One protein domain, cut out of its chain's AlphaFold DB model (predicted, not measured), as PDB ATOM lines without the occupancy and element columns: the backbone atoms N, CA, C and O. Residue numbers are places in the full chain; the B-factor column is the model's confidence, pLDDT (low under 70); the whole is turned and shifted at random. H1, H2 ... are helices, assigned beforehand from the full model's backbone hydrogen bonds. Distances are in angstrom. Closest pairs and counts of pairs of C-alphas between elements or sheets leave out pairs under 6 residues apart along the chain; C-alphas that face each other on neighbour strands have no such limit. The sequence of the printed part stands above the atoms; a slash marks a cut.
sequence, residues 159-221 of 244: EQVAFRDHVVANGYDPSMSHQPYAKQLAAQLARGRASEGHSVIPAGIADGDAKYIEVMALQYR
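Overview. This is residues 159 to 221 of the 244 residues of an uncharacterized protein of Rickettsiales bacterium (UniProt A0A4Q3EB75). One long helix, H2, runs along the longest axis of the model, and two shorter helices, H1 and H3, packed on each other at a steep angle, lie to one side of it, both crosswise to it and only loosely in contact with it. H1 comes near H2 close to its first residues, H3 nearer its middle, and loops at the two ends of H2 join the three helices. The printed part has 63 residues, with three named helices in the order H1, H2, H3 and no named strand: the class is all helix. It is compact, with a radius of gyration of the C-alphas of 11.8 A and spans of 34 by 26 by 18 A.

Arrangement. H2, residues 179 to 196, is close to but not clearly touching H1, residues 159 to 170; the closest C-alphas, those of Tyr 181 and Gln 160, are 6.3 A apart. Their lines are about perpendicular, at 88 degrees. H2 is also close to but not clearly touching H3, residues 207 to 219, with the closest C-alphas, those of Leu 185 and Asp 209, 7.8 A apart. Their lines are only just about perpendicular, at 72 degrees. H1 touches H3 with residues 164 to 168 alone; the closest C-alphas, those of Val 168 and Tyr 212, are 5.6 A apart. These two run the same way at a steep tilt of 53 degrees. Every O i to N i+4 pair is within hydrogen-bond range in H1 and H3, and 13 of 14 are in H2.

Along the chain. H2 is 25.0 A long, from C-alpha 179 at (187.398, 188.527, 261.664) to C-alpha 196. H1 begins at C-alpha 159 at (198.219, 195.823, 258.072) and is 16.4 A long. H3 is 18.8 A long and ends at C-alpha 219 at (192.008, 174.441, 262.381).

Size, cuts and confidence. The two C-alphas farthest apart, those of Ser 175 and Ser 195, are 34.8 A apart. The printed part has no cut, and both links are short. The mean pLDDT of the printed part is 74.0; residues 174 to 176, 178 to 179, 192 to 203 and 218 to 221 are under 70.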
ATOM      1  N   GLU A 159     198.520 196.351 256.734       78.12
ATOM      2  CA  GLU A 159     198.219 195.823 258.072       78.12
ATOM      3  C   GLU A 159     197.653 194.397 258.018       78.12
ATOM      4  O   GLU A 159     198.007 193.539 258.826       78.12
ATOM      5  N   GLN A 160     196.796 194.117 257.035       81.12
ATOM      6  CA  GLN A 160     196.221 192.792 256.825       81.12
ATOM      7  C   GLN A 160     197.244 191.796 256.285       81.12
ATOM      8  O   GLN A 160     197.159 190.619 256.619       81.12
ATOM      9  N   VAL A 161     198.218 192.254 255.496       82.38
ATOM     10  CA  VAL A 161     199.361 191.440 255.066       82.38
ATOM     11  C   VAL A 161     200.173 191.002 256.280       82.38
ATOM     12  O   VAL A 161     200.394 189.809 256.450       82.38
ATOM     13  N   ALA A 162     200.525 191.929 257.178       81.81
ATOM     14  CA  ALA A 162     201.244 191.587 258.406       81.81
ATOM     15  C   ALA A 162     200.461 190.587 259.274       81.81
ATOM     16  O   ALA A 162     201.030 189.636 259.808       81.81
ATOM     17  N   PHE A 163     199.141 190.765 259.371       81.81
ATOM     18  CA  PHE A 163     198.270 189.845 260.095       81.81
ATOM     19  C   PHE A 163     198.209 188.453 259.449       81.81
ATOM     20  O   PHE A 163     198.374 187.437 260.124       81.81
ATOM     21  N   ARG A 164     197.992 188.396 258.132       83.81
ATOM     22  CA  ARG A 164     197.972 187.162 257.344       83.81
ATOM     23  C   ARG A 164     199.284 186.406 257.495       83.81
ATOM     24  O   ARG A 164     199.269 185.215 257.789       83.81
ATOM     25  N   ASP A 165     200.401 187.102 257.328       82.50
ATOM     26  CA  ASP A 165     201.732 186.513 257.370       82.50
ATOM     27  C   ASP A 165     202.068 186.024 258.786       82.50
ATOM     28  O   ASP A 165     202.655 184.954 258.933       82.50
ATOM     29  N   HIS A 166     201.603 186.721 259.832       80.56
ATOM     30  CA  HIS A 166     201.675 186.229 261.209       80.56
ATOM     31  C   HIS A 166     200.918 184.906 261.386       80.56
ATOM     32  O   HIS A 166     201.452 183.974 261.981       80.56
ATOM     33  N   VAL A 167     199.696 184.788 260.856       80.44
ATOM     34  CA  VAL A 167     198.912 183.540 260.931       80.44
ATOM     35  C   VAL A 167     199.549 182.420 260.109       80.44
ATOM     36  O   VAL A 167     199.563 181.272 260.541       80.44
ATOM     37  N   VAL A 168     200.112 182.731 258.942       82.69
ATOM     38  CA  VAL A 168     200.816 181.744 258.111       82.69
ATOM     39  C   VAL A 168     202.100 181.256 258.790       82.69
ATOM     40  O   VAL A 168     202.398 180.065 258.730       82.69
ATOM     41  N   ALA A 169     202.847 182.147 259.443       82.25
ATOM     42  CA  ALA A 169     204.108 181.809 260.103       82.25
ATOM     43  C   ALA A 169     203.910 181.100 261.452       82.25
ATOM     44  O   ALA A 169     204.605 180.127 261.740       82.25
ATOM     45  N   ASN A 170     202.966 181.576 262.269       79.25
ATOM     46  CA  ASN A 170     202.798 181.144 263.661       79.25
ATOM     47  C   ASN A 170     201.584 180.225 263.877       79.25
ATOM     48  O   ASN A 170     201.417 179.673 264.963       79.25
ATOM     49  N   GLY A 171     200.744 180.041 262.859       74.69
ATOM     50  CA  GLY A 171     199.496 179.291 262.955       74.69
ATOM     51  C   GLY A 171     198.318 180.124 263.470       74.69
ATOM     52  O   GLY A 171     198.402 181.336 263.685       74.69
ATOM     53  N   TYR A 172     197.172 179.460 263.648       76.44
ATOM     54  CA  TYR A 172     195.960 180.095 264.163       76.44
ATOM     55  C   TYR A 172     196.020 180.287 265.683       76.44
ATOM     56  O   TYR A 172     196.092 179.315 266.434       76.44
ATOM     57  N   ASP A 173     195.881 181.535 266.130       75.06
ATOM     58  CA  ASP A 173     195.727 181.886 267.542       75.06
ATOM     59  C   ASP A 173     194.252 182.214 267.867       75.06
ATOM     60  O   ASP A 173     193.750 183.245 267.412       75.06
ATOM     61  N   PRO A 174     193.534 181.398 268.665       67.75
ATOM     62  CA  PRO A 174     192.135 181.654 269.020       67.75
ATOM     63  C   PRO A 174     191.927 182.905 269.887       67.75
ATOM     64  O   PRO A 174     190.787 183.349 270.029       67.75
ATOM     65  N   SER A 175     192.984 183.449 270.499       68.75
ATOM     66  CA  SER A 175     192.909 184.657 271.326       68.75
ATOM     67  C   SER A 175     192.895 185.948 270.502       68.75
ATOM     68  O   SER A 175     192.452 186.989 270.992       68.75
ATOM     69  N   MET A 176     193.318 185.881 269.236       67.81
ATOM     70  CA  MET A 176     193.343 187.014 268.316       67.81
ATOM     71  C   MET A 176     192.077 187.063 267.451       67.81
ATOM     72  O   MET A 176     191.561 186.045 266.993       67.81
ATOM     73  N   SER A 177     191.563 188.269 267.188       71.50
ATOM     74  CA  SER A 177     190.421 188.448 266.285       71.50
ATOM     75  C   SER A 177     190.876 188.426 264.827       71.50
ATOM     76  O   SER A 177     191.449 189.389 264.327       71.50
ATOM     77  N   HIS A 178     190.559 187.341 264.121       68.81
ATOM     78  CA  HIS A 178     190.834 187.174 262.684       68.81
ATOM     79  C   HIS A 178     189.727 187.731 261.782       68.81
ATOM     80  O   HIS A 178     189.825 187.698 260.554       68.81
ATOM     81  N   GLN A 179     188.637 188.226 262.379       64.88
ATOM     82  CA  GLN A 179     187.398 188.527 261.664       64.88
ATOM     83  C   GLN A 179     187.496 189.578 260.548       64.88
ATOM     84  O   GLN A 179     186.862 189.342 259.517       64.88
ATOM     85  N   PRO A 180     188.224 190.708 260.669       74.31
ATOM     86  CA  PRO A 180     188.172 191.732 259.627       74.31
ATOM     87  C   PRO A 180     188.787 191.243 258.313       74.31
ATOM     88  O   PRO A 180     188.158 191.368 257.262       74.31
ATOM     89  N   TYR A 181     189.959 190.608 258.373       81.50
ATOM     90  CA  TYR A 181     190.614 190.051 257.191       81.50
ATOM     91  C   TYR A 181     189.889 188.797 256.675       81.50
ATOM     92  O   TYR A 181     189.557 188.722 255.491       81.50
ATOM     93  N   ALA A 182     189.521 187.860 257.559       77.88
ATOM     94  CA  ALA A 182     188.810 186.643 257.160       77.88
ATOM     95  C   ALA A 182     187.455 186.936 256.486       77.88
ATOM     96  O   ALA A 182     187.091 186.269 255.517       77.88
ATOM     97  N   LYS A 183     186.713 187.951 256.954       76.69
ATOM     98  CA  LYS A 183     185.431 188.364 256.357       76.69
ATOM     99  C   LYS A 183     185.613 188.958 254.961       76.69
ATOM    100  O   LYS A 183     184.809 188.672 254.074       76.69
ATOM    101  N   GLN A 184     186.655 189.763 254.758       79.38
ATOM    102  CA  GLN A 184     186.967 190.335 253.446       79.38
ATOM    103  C   GLN A 184     187.406 189.252 252.457       79.38
ATOM    104  O   GLN A 184     186.851 189.171 251.358       79.38
ATOM    105  N   LEU A 185     188.294 188.351 252.886       81.69
ATOM    106  CA  LEU A 185     188.720 187.204 252.086       81.69
ATOM    107  C   LEU A 185     187.534 186.294 251.723       81.69
ATOM    108  O   LEU A 185     187.389 185.888 250.571       81.69
ATOM    109  N   ALA A 186     186.623 186.032 252.667       77.88
ATOM    110  CA  ALA A 186     185.413 185.247 252.419       77.88
ATOM    111  C   ALA A 186     184.471 185.905 251.397       77.88
ATOM    112  O   ALA A 186     183.934 185.217 250.527       77.88
ATOM    113  N   ALA A 187     184.282 187.227 251.465       79.50
ATOM    114  CA  ALA A 187     183.469 187.957 250.492       79.50
ATOM    115  C   ALA A 187     184.065 187.875 249.077       79.50
ATOM    116  O   ALA A 187     183.329 187.736 248.099       79.50
ATOM    117  N   GLN A 188     185.391 187.913 248.959       76.25
ATOM    118  CA  GLN A 188     186.077 187.802 247.676       76.25
ATOM    119  C   GLN A 188     186.035 186.384 247.108       76.25
ATOM    120  O   GLN A 188     185.719 186.202 245.933       76.25
ATOM    121  N   LEU A 189     186.243 185.376 247.956       76.19
ATOM    122  CA  LEU A 189     186.035 183.973 247.598       76.19
ATOM    123  C   LEU A 189     184.603 183.720 247.117       76.19
ATOM    124  O   LEU A 189     184.401 182.999 246.145       76.19
ATOM    125  N   ALA A 190     183.602 184.328 247.760       73.38
ATOM    126  CA  ALA A 190     182.209 184.214 247.336       73.38
ATOM    127  C   ALA A 190     181.971 184.824 245.944       73.38
ATOM    128  O   ALA A 190     181.258 184.227 245.138       73.38
ATOM    129  N   ARG A 191     182.610 185.963 245.635       74.62
ATOM    130  CA  ARG A 191     182.568 186.573 244.293       74.62
ATOM    131  C   ARG A 191     183.226 185.679 243.240       74.62
ATOM    132  O   ARG A 191     182.627 185.467 242.194       74.62
ATOM    133  N   GLY A 192     184.395 185.103 243.533       67.06
ATOM    134  CA  GLY A 192     185.079 184.176 242.618       67.06
ATOM    135  C   GLY A 192     184.333 182.850 242.417       67.06
ATOM    136  O   GLY A 192     184.289 182.304 241.319       67.06
ATOM    137  N   ARG A 193     183.646 182.346 243.450       68.94
ATOM    138  CA  ARG A 193     182.799 181.144 243.329       68.94
ATOM    139  C   ARG A 193     181.596 181.347 242.414       68.94
ATOM    140  O   ARG A 193     181.148 180.379 241.807       68.94
ATOM    141  N   ALA A 194     181.063 182.568 242.334       65.00
ATOM    142  CA  ALA A 194     179.962 182.883 241.430       65.00
ATOM    143  C   ALA A 194     180.385 182.812 239.950       65.00
ATOM    144  O   ALA A 194     179.533 182.561 239.102       65.00
ATOM    145  N   SER A 195     181.677 182.988 239.644       64.69
ATOM    146  CA  SER A 195     182.213 182.911 238.279       64.69
ATOM    147  C   SER A 195     182.774 181.538 237.896       64.69
ATOM    148  O   SER A 195     182.653 181.155 236.737       64.69
ATOM    149  N   GLU A 196     183.374 180.789 238.832       60.53
ATOM    150  CA  GLU A 196     184.165 179.576 238.517       60.53
ATOM    151  C   GLU A 196     183.526 178.245 238.966       60.53
ATOM    152  O   GLU A 196     184.025 177.170 238.635       60.53
ATOM    153  N   GLY A 197     182.399 178.281 239.686       56.03
ATOM    154  CA  GLY A 197     181.738 177.081 240.208       56.03
ATOM    155  C   GLY A 197     182.223 176.675 241.608       56.03
ATOM    156  O   GLY A 197     183.340 176.944 242.038       56.03
ATOM    157  N   HIS A 198     181.327 176.060 242.383       56.62
ATOM    158  CA  HIS A 198     181.346 176.072 243.854       56.62
ATOM    159  C   HIS A 198     182.452 175.278 244.584       56.62
ATOM    160  O   HIS A 198     182.439 175.267 245.817       56.62
ATOM    161  N   SER A 199     183.387 174.617 243.902       55.56
ATOM    162  CA  SER A 199     184.265 173.617 244.537       55.56
ATOM    163  C   SER A 199     185.764 173.905 244.490       55.56
ATOM    164  O   SER A 199     186.521 173.136 245.077       55.56
ATOM    165  N   VAL A 200     186.212 174.971 243.825       60.59
ATOM    166  CA  VAL A 200     187.648 175.227 243.621       60.59
ATOM    167  C   VAL A 200     188.018 176.599 244.186       60.59
ATOM    168  O   VAL A 200     187.248 177.553 244.081       60.59
ATOM    169  N   ILE A 201     189.165 176.678 244.868       64.31
ATOM    170  CA  ILE A 201     189.773 177.958 245.247       64.31
ATOM    171  C   ILE A 201     190.128 178.671 243.935       64.31
ATOM    172  O   ILE A 201     190.849 178.069 243.140       64.31
ATOM    173  N   PRO A 202     189.633 179.896 243.687       65.88
ATOM    174  CA  PRO A 202     189.887 180.581 242.428       65.88
ATOM    175  C   PRO A 202     191.376 180.654 242.095       65.88
ATOM    176  O   PRO A 202     192.185 181.012 242.956       65.88
ATOM    177  N   ALA A 203     191.738 180.350 240.847       69.44
ATOM    178  CA  ALA A 203     193.141 180.267 240.420       69.44
ATOM    179  C   ALA A 203     193.888 181.619 240.492       69.44
ATOM    180  O   ALA A 203     195.113 181.649 240.444       69.44
ATOM    181  N   GLY A 204     193.161 182.735 240.624       71.75
ATOM    182  CA  GLY A 204     193.709 184.091 240.735       71.75
ATOM    183  C   GLY A 204     193.967 184.587 242.163       71.75
ATOM    184  O   GLY A 204     194.117 185.792 242.361       71.75
ATOM    185  N   ILE A 205     193.949 183.712 243.170       78.38
ATOM    186  CA  ILE A 205     194.203 184.101 244.564       78.38
ATOM    187  C   ILE A 205     195.705 184.209 244.827       78.38
ATOM    188  O   ILE A 205     196.487 183.404 244.336       78.38
ATOM    189  N   ALA A 206     196.105 185.213 245.612       83.06
ATOM    190  CA  ALA A 206     197.499 185.390 245.994       83.06
ATOM    191  C   ALA A 206     197.979 184.228 246.882       83.06
ATOM    192  O   ALA A 206     197.261 183.792 247.784       83.06
ATOM    193  N   ASP A 207     199.221 183.778 246.689       83.00
ATOM    194  CA  ASP A 207     199.794 182.629 247.409       83.00
ATOM    195  C   ASP A 207     199.686 182.747 248.937       83.00
ATOM    196  O   ASP A 207     199.431 181.763 249.633       83.00
ATOM    197  N   GLY A 208     199.849 183.960 249.477       82.75
ATOM    198  CA  GLY A 208     199.702 184.215 250.911       82.75
ATOM    199  C   GLY A 208     198.276 183.980 251.413       82.75
ATOM    200  O   GLY A 208     198.081 183.422 252.491       82.75
ATOM    201  N   ASP A 209     197.274 184.357 250.623       84.19
ATOM    202  CA  ASP A 209     195.863 184.185 250.973       84.19
ATOM    203  C   ASP A 209     195.462 182.704 250.864       84.19
ATOM    204  O   ASP A 209     194.710 182.199 251.698       84.19
ATOM    205  N   ALA A 210     196.017 181.977 249.886       82.25
ATOM    206  CA  ALA A 210     195.843 180.531 249.758       82.25
ATOM    207  C   ALA A 210     196.410 179.780 250.978       82.25
ATOM    208  O   ALA A 210     195.705 178.963 251.576       82.25
ATOM    209  N   LYS A 211     197.635 180.116 251.408       83.19
ATOM    210  CA  LYS A 211     198.247 179.557 252.628       83.19
ATOM    211  C   LYS A 211     197.462 179.909 253.887       83.19
ATOM    212  O   LYS A 211     197.295 179.072 254.768       83.19
ATOM    213  N   TYR A 212     196.943 181.130 253.970       84.31
ATOM    214  CA  TYR A 212     196.087 181.529 255.081       84.31
ATOM    215  C   TYR A 212     194.812 180.675 255.147       84.31
ATOM    216  O   TYR A 212     194.463 180.172 256.214       84.31
ATOM    217  N   ILE A 213     194.136 180.452 254.013       82.06
ATOM    218  CA  ILE A 213     192.959 179.570 253.939       82.06
ATOM    219  C   ILE A 213     193.322 178.150 254.370       82.06
ATOM    220  O   ILE A 213     192.548 177.535 255.100       82.06
ATOM    221  N   GLU A 214     194.479 177.636 253.957       82.56
ATOM    222  CA  GLU A 214     194.965 176.310 254.343       82.56
ATOM    223  C   GLU A 214     195.150 176.184 255.864       82.56
ATOM    224  O   GLU A 214     194.563 175.290 256.478       82.56
ATOM    225  N   VAL A 215     195.875 177.117 256.492       78.50
ATOM    226  CA  VAL A 215     196.089 177.145 257.953       78.50
ATOM    227  C   VAL A 215     194.758 177.243 258.704       78.50
ATOM    228  O   VAL A 215     194.513 176.500 259.657       78.50
ATOM    229  N   MET A 216     193.857 178.113 258.243       74.88
ATOM    230  CA  MET A 216     192.529 178.273 258.838       74.88
ATOM    231  C   MET A 216     191.651 177.027 258.649       74.88
ATOM    232  O   MET A 216     190.910 176.656 259.559       74.88
ATOM    233  N   ALA A 217     191.729 176.356 257.496       75.44
ATOM    234  CA  ALA A 217     190.960 175.149 257.197       75.44
ATOM    235  C   ALA A 217     191.446 173.931 257.993       75.44
ATOM    236  O   ALA A 217     190.626 173.090 258.366       75.44
ATOM    237  N   LEU A 218     192.748 173.838 258.280       68.75
ATOM    238  CA  LEU A 218     193.302 172.818 259.173       68.75
ATOM    239  C   LEU A 218     192.731 172.951 260.585       68.75
ATOM    240  O   LEU A 218     192.362 171.944 261.189       68.75
ATOM    241  N   GLN A 219     192.588 174.185 261.069       65.00
ATOM    242  CA  GLN A 219     192.008 174.441 262.381       65.00
ATOM    243  C   GLN A 219     190.484 174.285 262.402       65.00
ATOM    244  O   GLN A 219     189.920 173.785 263.372       65.00
ATOM    245  N   TYR A 220     189.807 174.642 261.308       57.12
ATOM    246  CA  TYR A 220     188.375 174.405 261.108       57.12
ATOM    247  C   TYR A 220     188.078 172.965 260.648       57.12
ATOM    248  O   TYR A 220     187.131 172.723 259.897       57.12
ATOM    249  N   ARG A 221     188.869 171.984 261.104       47.12
ATOM    250  CA  ARG A 221     188.473 170.571 261.136       47.12
ATOM    251  C   ARG A 221     187.858 170.284 262.509       47.12
ATOM    252  O   ARG A 221     188.587 169.871 263.406       47.12
TER     253      ARG A 221